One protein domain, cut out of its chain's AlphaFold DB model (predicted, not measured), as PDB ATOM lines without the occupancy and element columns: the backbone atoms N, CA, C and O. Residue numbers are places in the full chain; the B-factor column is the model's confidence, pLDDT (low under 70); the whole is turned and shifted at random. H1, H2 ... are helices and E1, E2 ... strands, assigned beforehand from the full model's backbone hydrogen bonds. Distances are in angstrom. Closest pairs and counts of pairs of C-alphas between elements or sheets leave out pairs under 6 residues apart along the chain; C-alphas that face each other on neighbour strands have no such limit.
ATOM      1  N   LYS A  30      13.197 -11.445 -53.936       73.06
ATOM      2  CA  LYS A  30      13.280 -11.795 -52.519       73.06
ATOM      3  C   LYS A  30      14.244 -12.968 -52.365       73.06
ATOM      4  O   LYS A  30      13.963 -14.060 -52.848       73.06
ATOM      5  N   VAL A  31      15.358 -12.740 -51.679       79.12
ATOM      6  CA  VAL A  31      16.261 -13.799 -51.211       79.12
ATOM      7  C   VAL A  31      15.983 -14.023 -49.731       79.12
ATOM      8  O   VAL A  31      16.133 -13.095 -48.933       79.12
ATOM      9  N   VAL A  32      15.522 -15.220 -49.380       81.00
ATOM     10  CA  VAL A  32      15.178 -15.598 -48.005       81.00
ATOM     11  C   VAL A  32      16.237 -16.567 -47.499       81.00
ATOM     12  O   VAL A  32      16.419 -17.640 -48.072       81.00
ATOM     13  N   CYS A  33      16.930 -16.186 -46.436       80.62
ATOM     14  CA  CYS A  33      17.978 -16.986 -45.822       80.62
ATOM     15  C   CYS A  33      17.470 -17.621 -44.534       80.62
ATOM     16  O   CYS A  33      16.816 -16.963 -43.731       80.62
ATOM     17  N   TYR A  34      17.799 -18.892 -44.330       81.50
ATOM     18  CA  TYR A  34      17.481 -19.615 -43.105       81.50
ATOM     19  C   TYR A  34      18.739 -19.735 -42.258       81.50
ATOM     20  O   TYR A  34      19.731 -20.312 -42.706       81.50
ATOM     21  N   TYR A  35      18.686 -19.216 -41.038       79.44
ATOM     22  CA  TYR A  35      19.772 -19.319 -40.079       79.44
ATOM     23  C   TYR A  35      19.447 -20.349 -39.001       79.44
ATOM     24  O   TYR A  35      18.357 -20.349 -38.430       79.44
ATOM     25  N   ASN A  36      20.406 -21.236 -38.749       76.44
ATOM     26  CA  ASN A  36      20.341 -22.244 -37.700       76.44
ATOM     27  C   ASN A  36      21.301 -21.832 -36.586       76.44
ATOM     28  O   ASN A  36      22.516 -21.857 -36.783       76.44
ATOM     29  N   ASP A  37      20.763 -21.484 -35.431       69.44
ATOM     30  CA  ASP A  37      21.500 -21.027 -34.251       69.44
ATOM     31  C   ASP A  37      22.574 -22.006 -33.780       69.44
ATOM     32  O   ASP A  37      23.726 -21.644 -33.537       69.44
ATOM     33  N   ARG A  38      22.244 -23.294 -33.806       69.00
ATOM     34  CA  ARG A  38      23.139 -24.389 -33.454       69.00
ATOM     35  C   ARG A  38      24.363 -24.464 -34.361       69.00
ATOM     36  O   ARG A  38      25.352 -25.093 -33.993       69.00
ATOM     37  N   SER A  39      24.323 -23.836 -35.539       68.62
ATOM     38  CA  SER A  39      25.492 -23.765 -36.411       68.62
ATOM     39  C   SER A  39      26.608 -22.902 -35.823       68.62
ATOM     40  O   SER A  39      27.763 -23.225 -36.083       68.62
ATOM     41  N   ALA A  40      26.306 -21.902 -34.984       67.44
ATOM     42  CA  ALA A  40      27.296 -21.033 -34.338       67.44
ATOM     43  C   ALA A  40      28.178 -21.762 -33.315       67.44
ATOM     44  O   ALA A  40      29.303 -21.339 -33.061       67.44
ATOM     45  N   LEU A  41      27.686 -22.866 -32.746       70.19
ATOM     46  CA  LEU A  41      28.404 -23.660 -31.743       70.19
ATOM     47  C   LEU A  41      29.503 -24.551 -32.350       70.19
ATOM     48  O   LEU A  41      30.302 -25.137 -31.621       70.19
ATOM     49  N   ASN A  42      29.557 -24.671 -33.678       73.25
ATOM     50  CA  ASN A  42      30.608 -25.420 -34.360       73.25
ATOM     51  C   ASN A  42      31.913 -24.609 -34.398       73.25
ATOM     52  O   ASN A  42      31.883 -23.388 -34.506       73.25
ATOM     53  N   GLN A  43      33.074 -25.280 -34.418       73.00
ATOM     54  CA  GLN A  43      34.376 -24.593 -34.548       73.00
ATOM     55  C   GLN A  43      34.473 -23.724 -35.816       73.00
ATOM     56  O   GLN A  43      35.100 -22.673 -35.789       73.00
ATOM     57  N   ASN A  44      33.795 -24.136 -36.893       76.75
ATOM     58  CA  ASN A  44      33.662 -23.379 -38.145       76.75
ATOM     59  C   ASN A  44      32.237 -22.828 -38.321       76.75
ATOM     60  O   ASN A  44      31.719 -22.745 -39.434       76.75
ATOM     61  N   GLY A  45      31.557 -22.564 -37.208       72.31
ATOM     62  CA  GLY A  45      30.180 -22.113 -37.174       72.31
ATOM     63  C   GLY A  45      29.995 -20.707 -37.720       72.31
ATOM     64  O   GLY A  45      30.852 -19.840 -37.547       72.31
ATOM     65  N   LEU A  46      28.851 -20.464 -38.358       75.75
ATOM     66  CA  LEU A  46      28.477 -19.122 -38.782       75.75
ATOM     67  C   LEU A  46      27.772 -18.426 -37.621       75.75
ATOM     68  O   LEU A  46      26.685 -18.836 -37.214       75.75
ATOM     69  N   LYS A  47      28.385 -17.373 -37.087       77.69
ATOM     70  CA  LYS A  47      27.722 -16.489 -36.129       77.69
ATOM     71  C   LYS A  47      26.783 -15.527 -36.853       77.69
ATOM     72  O   LYS A  47      27.037 -15.193 -38.011       77.69
ATOM     73  N   VAL A  48      25.728 -15.072 -36.179       75.19
ATOM     74  CA  VAL A  48      24.740 -14.149 -36.766       75.19
ATOM     75  C   VAL A  48      25.405 -12.862 -37.242       75.19
ATOM     76  O   VAL A  48      25.119 -12.405 -38.345       75.19
ATOM     77  N   GLU A  49      26.351 -12.326 -36.467       76.12
ATOM     78  CA  GLU A  49      27.091 -11.113 -36.828       76.12
ATOM     79  C   GLU A  49      27.933 -11.253 -38.106       76.12
ATOM     80  O   GLU A  49      28.309 -10.252 -38.710       76.12
ATOM     81  N   ASN A  50      28.207 -12.486 -38.541       79.62
ATOM     82  CA  ASN A  50      29.004 -12.777 -39.729       79.62
ATOM     83  C   ASN A  50      28.142 -13.046 -40.975       79.62
ATOM     84  O   ASN A  50      28.682 -13.399 -42.025       79.62
ATOM     85  N   ILE A  51      26.813 -12.927 -40.882       79.00
ATOM     86  CA  ILE A  51      25.916 -13.065 -42.032       79.00
ATOM     87  C   ILE A  51      25.989 -11.787 -42.869       79.00
ATOM     88  O   ILE A  51      25.674 -10.697 -42.394       79.00
ATOM     89  N   ASP A  52      26.355 -11.924 -44.143       81.00
ATOM     90  CA  ASP A  52      26.354 -10.802 -45.076       81.00
ATOM     91  C   ASP A  52      24.914 -10.345 -45.376       81.00
ATOM     92  O   ASP A  52      24.157 -10.994 -46.108       81.00
ATOM     93  N   SER A  53      24.548  -9.192 -44.813       73.06
ATOM     94  CA  SER A  53      23.249  -8.533 -45.009       73.06
ATOM     95  C   SER A  53      22.925  -8.203 -46.472       73.06
ATOM     96  O   SER A  53      21.765  -7.980 -46.812       73.06
ATOM     97  N   CYS A  54      23.919  -8.214 -47.363       75.75
ATOM     98  CA  CYS A  54      23.745  -7.946 -48.786       75.75
ATOM     99  C   CYS A  54      23.275  -9.156 -49.589       75.75
ATOM    100  O   CYS A  54      22.753  -8.989 -50.696       75.75
ATOM    101  N   LEU A  55      23.423 -10.363 -49.039       75.88
ATOM    102  CA  LEU A  55      23.004 -11.605 -49.686       75.88
ATOM    103  C   LEU A  55      21.525 -11.916 -49.441       75.88
ATOM    104  O   LEU A  55      20.875 -12.519 -50.294       75.88
ATOM    105  N   CYS A  56      20.983 -11.499 -48.297       74.69
ATOM    106  CA  CYS A  56      19.658 -11.885 -47.828       74.69
ATOM    107  C   CYS A  56      18.743 -10.664 -47.724       74.69
ATOM    108  O   CYS A  56      19.078  -9.673 -47.091       74.69
ATOM    109  N   THR A  57      17.545 -10.750 -48.299       76.75
ATOM    110  CA  THR A  57      16.504  -9.719 -48.116       76.75
ATOM    111  C   THR A  57      15.640  -9.972 -46.884       76.75
ATOM    112  O   THR A  57      15.049  -9.039 -46.355       76.75
ATOM    113  N   HIS A  58      15.536 -11.236 -46.462       76.25
ATOM    114  CA  HIS A  58      14.821 -11.675 -45.266       76.25
ATOM    115  C   HIS A  58      15.650 -12.774 -44.600       76.25
ATOM    116  O   HIS A  58      16.155 -13.665 -45.291       76.25
ATOM    117  N   LEU A  59      15.776 -12.719 -43.277       77.56
ATOM    118  CA  LEU A  59      16.465 -13.726 -42.479       77.56
ATOM    119  C   LEU A  59      15.447 -14.414 -41.569       77.56
ATOM    120  O   LEU A  59      14.802 -13.762 -40.756       77.56
ATOM    121  N   ILE A  60      15.299 -15.728 -41.717       81.62
ATOM    122  CA  ILE A  60      14.427 -16.554 -40.881       81.62
ATOM    123  C   ILE A  60      15.295 -17.308 -39.881       81.62
ATOM    124  O   ILE A  60      16.161 -18.098 -40.266       81.62
ATOM    125  N   TYR A  61      15.031 -17.082 -38.599       75.81
ATOM    126  CA  TYR A  61      15.704 -17.758 -37.496       75.81
ATOM    127  C   TYR A  61      15.020 -19.093 -37.170       75.81
ATOM    128  O   TYR A  61      13.791 -19.178 -37.136       75.81
ATOM    129  N   LYS A  62      15.803 -20.150 -36.945       70.94
ATOM    130  CA  LYS A  62      15.330 -21.529 -36.756       70.94
ATOM    131  C   LYS A  62      16.011 -22.136 -35.514       70.94
ATOM    132  O   LYS A  62      17.225 -22.011 -35.427       70.94
ATOM    133  N   PHE A  63      15.340 -22.821 -34.580       72.06
ATOM    134  CA  PHE A  63      13.910 -23.178 -34.484       72.06
ATOM    135  C   PHE A  63      13.241 -22.581 -33.233       72.06
ATOM    136  O   PHE A  63      13.852 -22.492 -32.170       72.06
ATOM    137  N   ALA A  64      11.942 -22.288 -33.339       75.19
ATOM    138  CA  ALA A  64      11.062 -22.070 -32.192       75.19
ATOM    139  C   ALA A  64      10.228 -23.333 -31.905       75.19
ATOM    140  O   ALA A  64       9.958 -24.124 -32.811       75.19
ATOM    141  N   THR A  65       9.819 -23.514 -30.653       77.12
ATOM    142  CA  THR A  65       8.911 -24.573 -30.198       77.12
ATOM    143  C   THR A  65       7.564 -23.980 -29.782       77.12
ATOM    144  O   THR A  65       7.491 -22.817 -29.385       77.12
ATOM    145  N   ILE A  66       6.496 -24.772 -29.861       83.25
ATOM    146  CA  ILE A  66       5.176 -24.405 -29.336       83.25
ATOM    147  C   ILE A  66       5.009 -25.132 -28.003       83.25
ATOM    148  O   ILE A  66       5.097 -26.359 -27.950       83.25
ATOM    149  N   ALA A  67       4.817 -24.378 -26.927       82.31
ATOM    150  CA  ALA A  67       4.569 -24.927 -25.602       82.31
ATOM    151  C   ALA A  67       3.101 -25.352 -25.428       82.31
ATOM    152  O   ALA A  67       2.234 -25.027 -26.238       82.31
ATOM    153  N   GLU A  68       2.820 -26.091 -24.355       88.19
ATOM    154  CA  GLU A  68       1.477 -26.613 -24.050       88.19
ATOM    155  C   GLU A  68       0.424 -25.507 -23.872       88.19
ATOM    156  O   GLU A  68      -0.753 -25.710 -24.154       88.19
ATOM    157  N   ASP A  69       0.860 -24.315 -23.465       90.12
ATOM    158  CA  ASP A  69       0.050 -23.097 -23.355       90.12
ATOM    159  C   ASP A  69      -0.200 -22.405 -24.711       90.12
ATOM    160  O   ASP A  69      -0.673 -21.271 -24.744       90.12
ATOM    161  N   LEU A  70       0.118 -23.072 -25.827       84.25
ATOM    162  CA  LEU A  70       0.043 -22.550 -27.197       84.25
ATOM    163  C   LEU A  70       0.914 -21.307 -27.429       84.25
ATOM    164  O   LEU A  70       0.725 -20.586 -28.411       84.25
ATOM    165  N   THR A  71       1.891 -21.056 -26.553       81.62
ATOM    166  CA  THR A  71       2.850 -19.966 -26.735       81.62
ATOM    167  C   THR A  71       4.056 -20.434 -27.536       81.62
ATOM    168  O   THR A  71       4.520 -21.568 -27.404       81.62
ATOM    169  N   ILE A  72       4.578 -19.545 -28.378       78.12
ATOM    170  CA  ILE A  72       5.809 -19.786 -29.126       78.12
ATOM    171  C   ILE A  72       6.980 -19.415 -28.219       78.12
ATOM    172  O   ILE A  72       7.052 -18.294 -27.716       78.12
ATOM    173  N   LYS A  73       7.890 -20.362 -28.007       75.38
ATOM    174  CA  LYS A  73       9.089 -20.203 -27.183       75.38
ATOM    175  C   LYS A  73      10.331 -20.551 -28.005       75.38
ATOM    176  O   LYS A  73      10.243 -21.366 -28.927       75.38
ATOM    177  N   PRO A  74      11.499 -19.967 -27.706       72.88
ATOM    178  CA  PRO A  74      12.750 -20.446 -28.285       72.88
ATOM    179  C   PRO A  74      12.957 -21.924 -27.924       72.88
ATOM    180  O   PRO A  74      12.613 -22.357 -26.823       72.88
ATOM    181  N   MET A  75      13.494 -22.718 -28.857       71.81
ATOM    182  CA  MET A  75      13.736 -24.150 -28.624       71.81
ATOM    183  C   MET A  75      14.761 -24.393 -27.508       71.81
ATOM    184  O   MET A  75      14.682 -25.402 -26.809       71.81
ATOM    185  N   ASN A  76      15.698 -23.467 -27.320       66.25
ATOM    186  CA  ASN A  76      16.654 -23.487 -26.228       66.25
ATOM    187  C   ASN A  76      16.584 -22.144 -25.478       66.25
ATOM    188  O   ASN A  76      16.885 -21.102 -26.058       66.25
ATOM    189  N   PRO A  77      16.184 -22.144 -24.197       64.00
ATOM    190  CA  PRO A  77      15.997 -20.918 -23.425       64.00
ATOM    191  C   PRO A  77      17.309 -20.203 -23.073       64.00
ATOM    192  O   PRO A  77      17.262 -19.053 -22.653       64.00
ATOM    193  N   ASN A  78      18.462 -20.866 -23.229       63.56
ATOM    194  CA  ASN A  78      19.777 -20.262 -22.987       63.56
ATOM    195  C   ASN A  78      20.362 -19.575 -24.227       63.56
ATOM    196  O   ASN A  78      21.427 -18.969 -24.133       63.56
ATOM    197  N   ASP A  79      19.709 -19.691 -25.385       61.50
ATOM    198  CA  ASP A  79      20.155 -18.984 -26.575       61.50
ATOM    199  C   ASP A  79      19.704 -17.524 -26.450       61.50
ATOM    200  O   ASP A  79      18.526 -17.196 -26.603       61.50
ATOM    201  N   GLU A  80      20.663 -16.641 -26.152       54.44
ATOM    202  CA  GLU A  80      20.499 -15.190 -25.914       54.44
ATOM    203  C   GLU A  80      19.786 -14.440 -27.059       54.44
ATOM    204  O   GLU A  80      19.391 -13.284 -26.928       54.44
ATOM    205  N   LEU A  81      19.579 -15.105 -28.195       55.25
ATOM    206  CA  LEU A  81      18.911 -14.572 -29.380       55.25
ATOM    207  C   LEU A  81      17.376 -14.686 -29.309       55.25
ATOM    208  O   LEU A  81      16.680 -14.164 -30.180       55.25
ATOM    209  N   GLY A  82      16.833 -15.309 -28.257       49.62
ATOM    210  CA  GLY A  82      15.394 -15.440 -28.017       49.62
ATOM    211  C   GLY A  82      14.656 -14.144 -27.658       49.62
ATOM    212  O   GLY A  82      13.428 -14.143 -27.684       49.62
ATOM    213  N   GLU A  83      15.357 -13.047 -27.354       45.59
ATOM    214  CA  GLU A  83      14.708 -11.783 -26.962       45.59
ATOM    215  C   GLU A  83      14.418 -10.818 -28.123       45.59
ATOM    216  O   GLU A  83      13.629  -9.897 -27.939       45.59
ATOM    217  N   ASN A  84      14.981 -11.011 -29.326       41.44
ATOM    218  CA  ASN A  84      14.864 -10.017 -30.411       41.44
ATOM    219  C   ASN A  84      14.658 -10.603 -31.819       41.44
ATOM    220  O   ASN A  84      15.042  -9.988 -32.815       41.44
ATOM    221  N   VAL A  85      14.028 -11.774 -31.950       49.41
ATOM    222  CA  VAL A  85      13.464 -12.160 -33.254       49.41
ATOM    223  C   VAL A  85      12.216 -11.309 -33.458       49.41
ATOM    224  O   VAL A  85      11.221 -11.508 -32.764       49.41
ATOM    225  N   GLU A  86      12.256 -10.344 -34.382       42.88
ATOM    226  CA  GLU A  86      11.062  -9.584 -34.754       42.88
ATOM    227  C   GLU A  86       9.950 -10.561 -35.168       42.88
ATOM    228  O   GLU A  86       9.952 -11.146 -36.257       42.88
ATOM    229  N   ILE A  87       8.970 -10.720 -34.275       45.47
ATOM    230  CA  ILE A  87       7.780 -11.572 -34.420       45.47
ATOM    231  C   ILE A  87       7.001 -11.231 -35.712       45.47
ATOM    232  O   ILE A  87       6.238 -12.055 -36.218       45.47
ATOM    233  N   SER A  88       7.257 -10.057 -36.306       35.97
ATOM    234  CA  SER A  88       6.741  -9.618 -37.609       35.97
ATOM    235  C   SER A  88       6.995 -10.629 -38.736       35.97
ATOM    236  O   SER A  88       6.151 -10.786 -39.618       35.97
ATOM    237  N   THR A  89       8.109 -11.368 -38.687       40.56
ATOM    238  CA  THR A  89       8.473 -12.328 -39.741       40.56
ATOM    239  C   THR A  89       7.704 -13.644 -39.602       40.56
ATOM    240  O   THR A  89       7.437 -14.307 -40.600       40.56
ATOM    241  N   LEU A  90       7.285 -14.009 -38.385       40.50
ATOM    242  CA  LEU A  90       6.526 -15.237 -38.128       40.50
ATOM    243  C   LEU A  90       5.057 -15.115 -38.557       40.50
ATOM    244  O   LEU A  90       4.489 -16.073 -39.073       40.50
TER     245      LEU A  90
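Overview. This is residues 30 to 90 of the 94 residues of the protein "GH18 domain-containing protein" of Dinothrombium tinctorium (UniProt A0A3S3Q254). Two small strand pairs are joined end to end into a flat shape: parallel E1 and E2 beside the long loop 42 to 57, then the hairpin E3 and E4. The 61 printed residues, under half in named elements, are mixed, running E1, H1, E2, E3, E4, H2. The whole is only just compact, close to loose: radius of gyration of the C-alphas 12.6 A, spans 37 by 30 by 14 A.

Arrangement. Start at E1, residues 32 to 36, parallel to E2, residues 58 to 62, at 26 degrees; find N 33 and O 58, 2.9 A apart. With H1, residues 37 to 41, between, they form a strand-helix-strand unit with a right-handed crossover. H1 has 0 of 1 O i to N i+4 pairs within hydrogen-bond range, but 2 of 2 O i to N i+3; H2, residues 80 to 83, is too short for an i+4 pair. E2 runs on into E3, residues 64 to 66, at 59 degrees. E3 and E4, residues 72 to 74, form an antiparallel hairpin; N 65 and O 73 are 2.8 A apart. The closest C-alphas of E4 and H2, Pro 74 and Gly 82, are 5.7 A apart.

Along the chain. Find C-alpha 32 at (15.178, -15.598, -48.005); E1 runs 13.3 A from there, E2 13.0 A. H2 ends at C-alpha 83, (14.708, -11.783, -26.962).

Size, cuts and confidence. The farthest C-alphas, Cys 54 and Glu 68, are 38.2 A apart. The printed part has no cut; the link H1 to E2 is long. Look for pLDDT under 70 at residues 37 to 40 and 76 to 90.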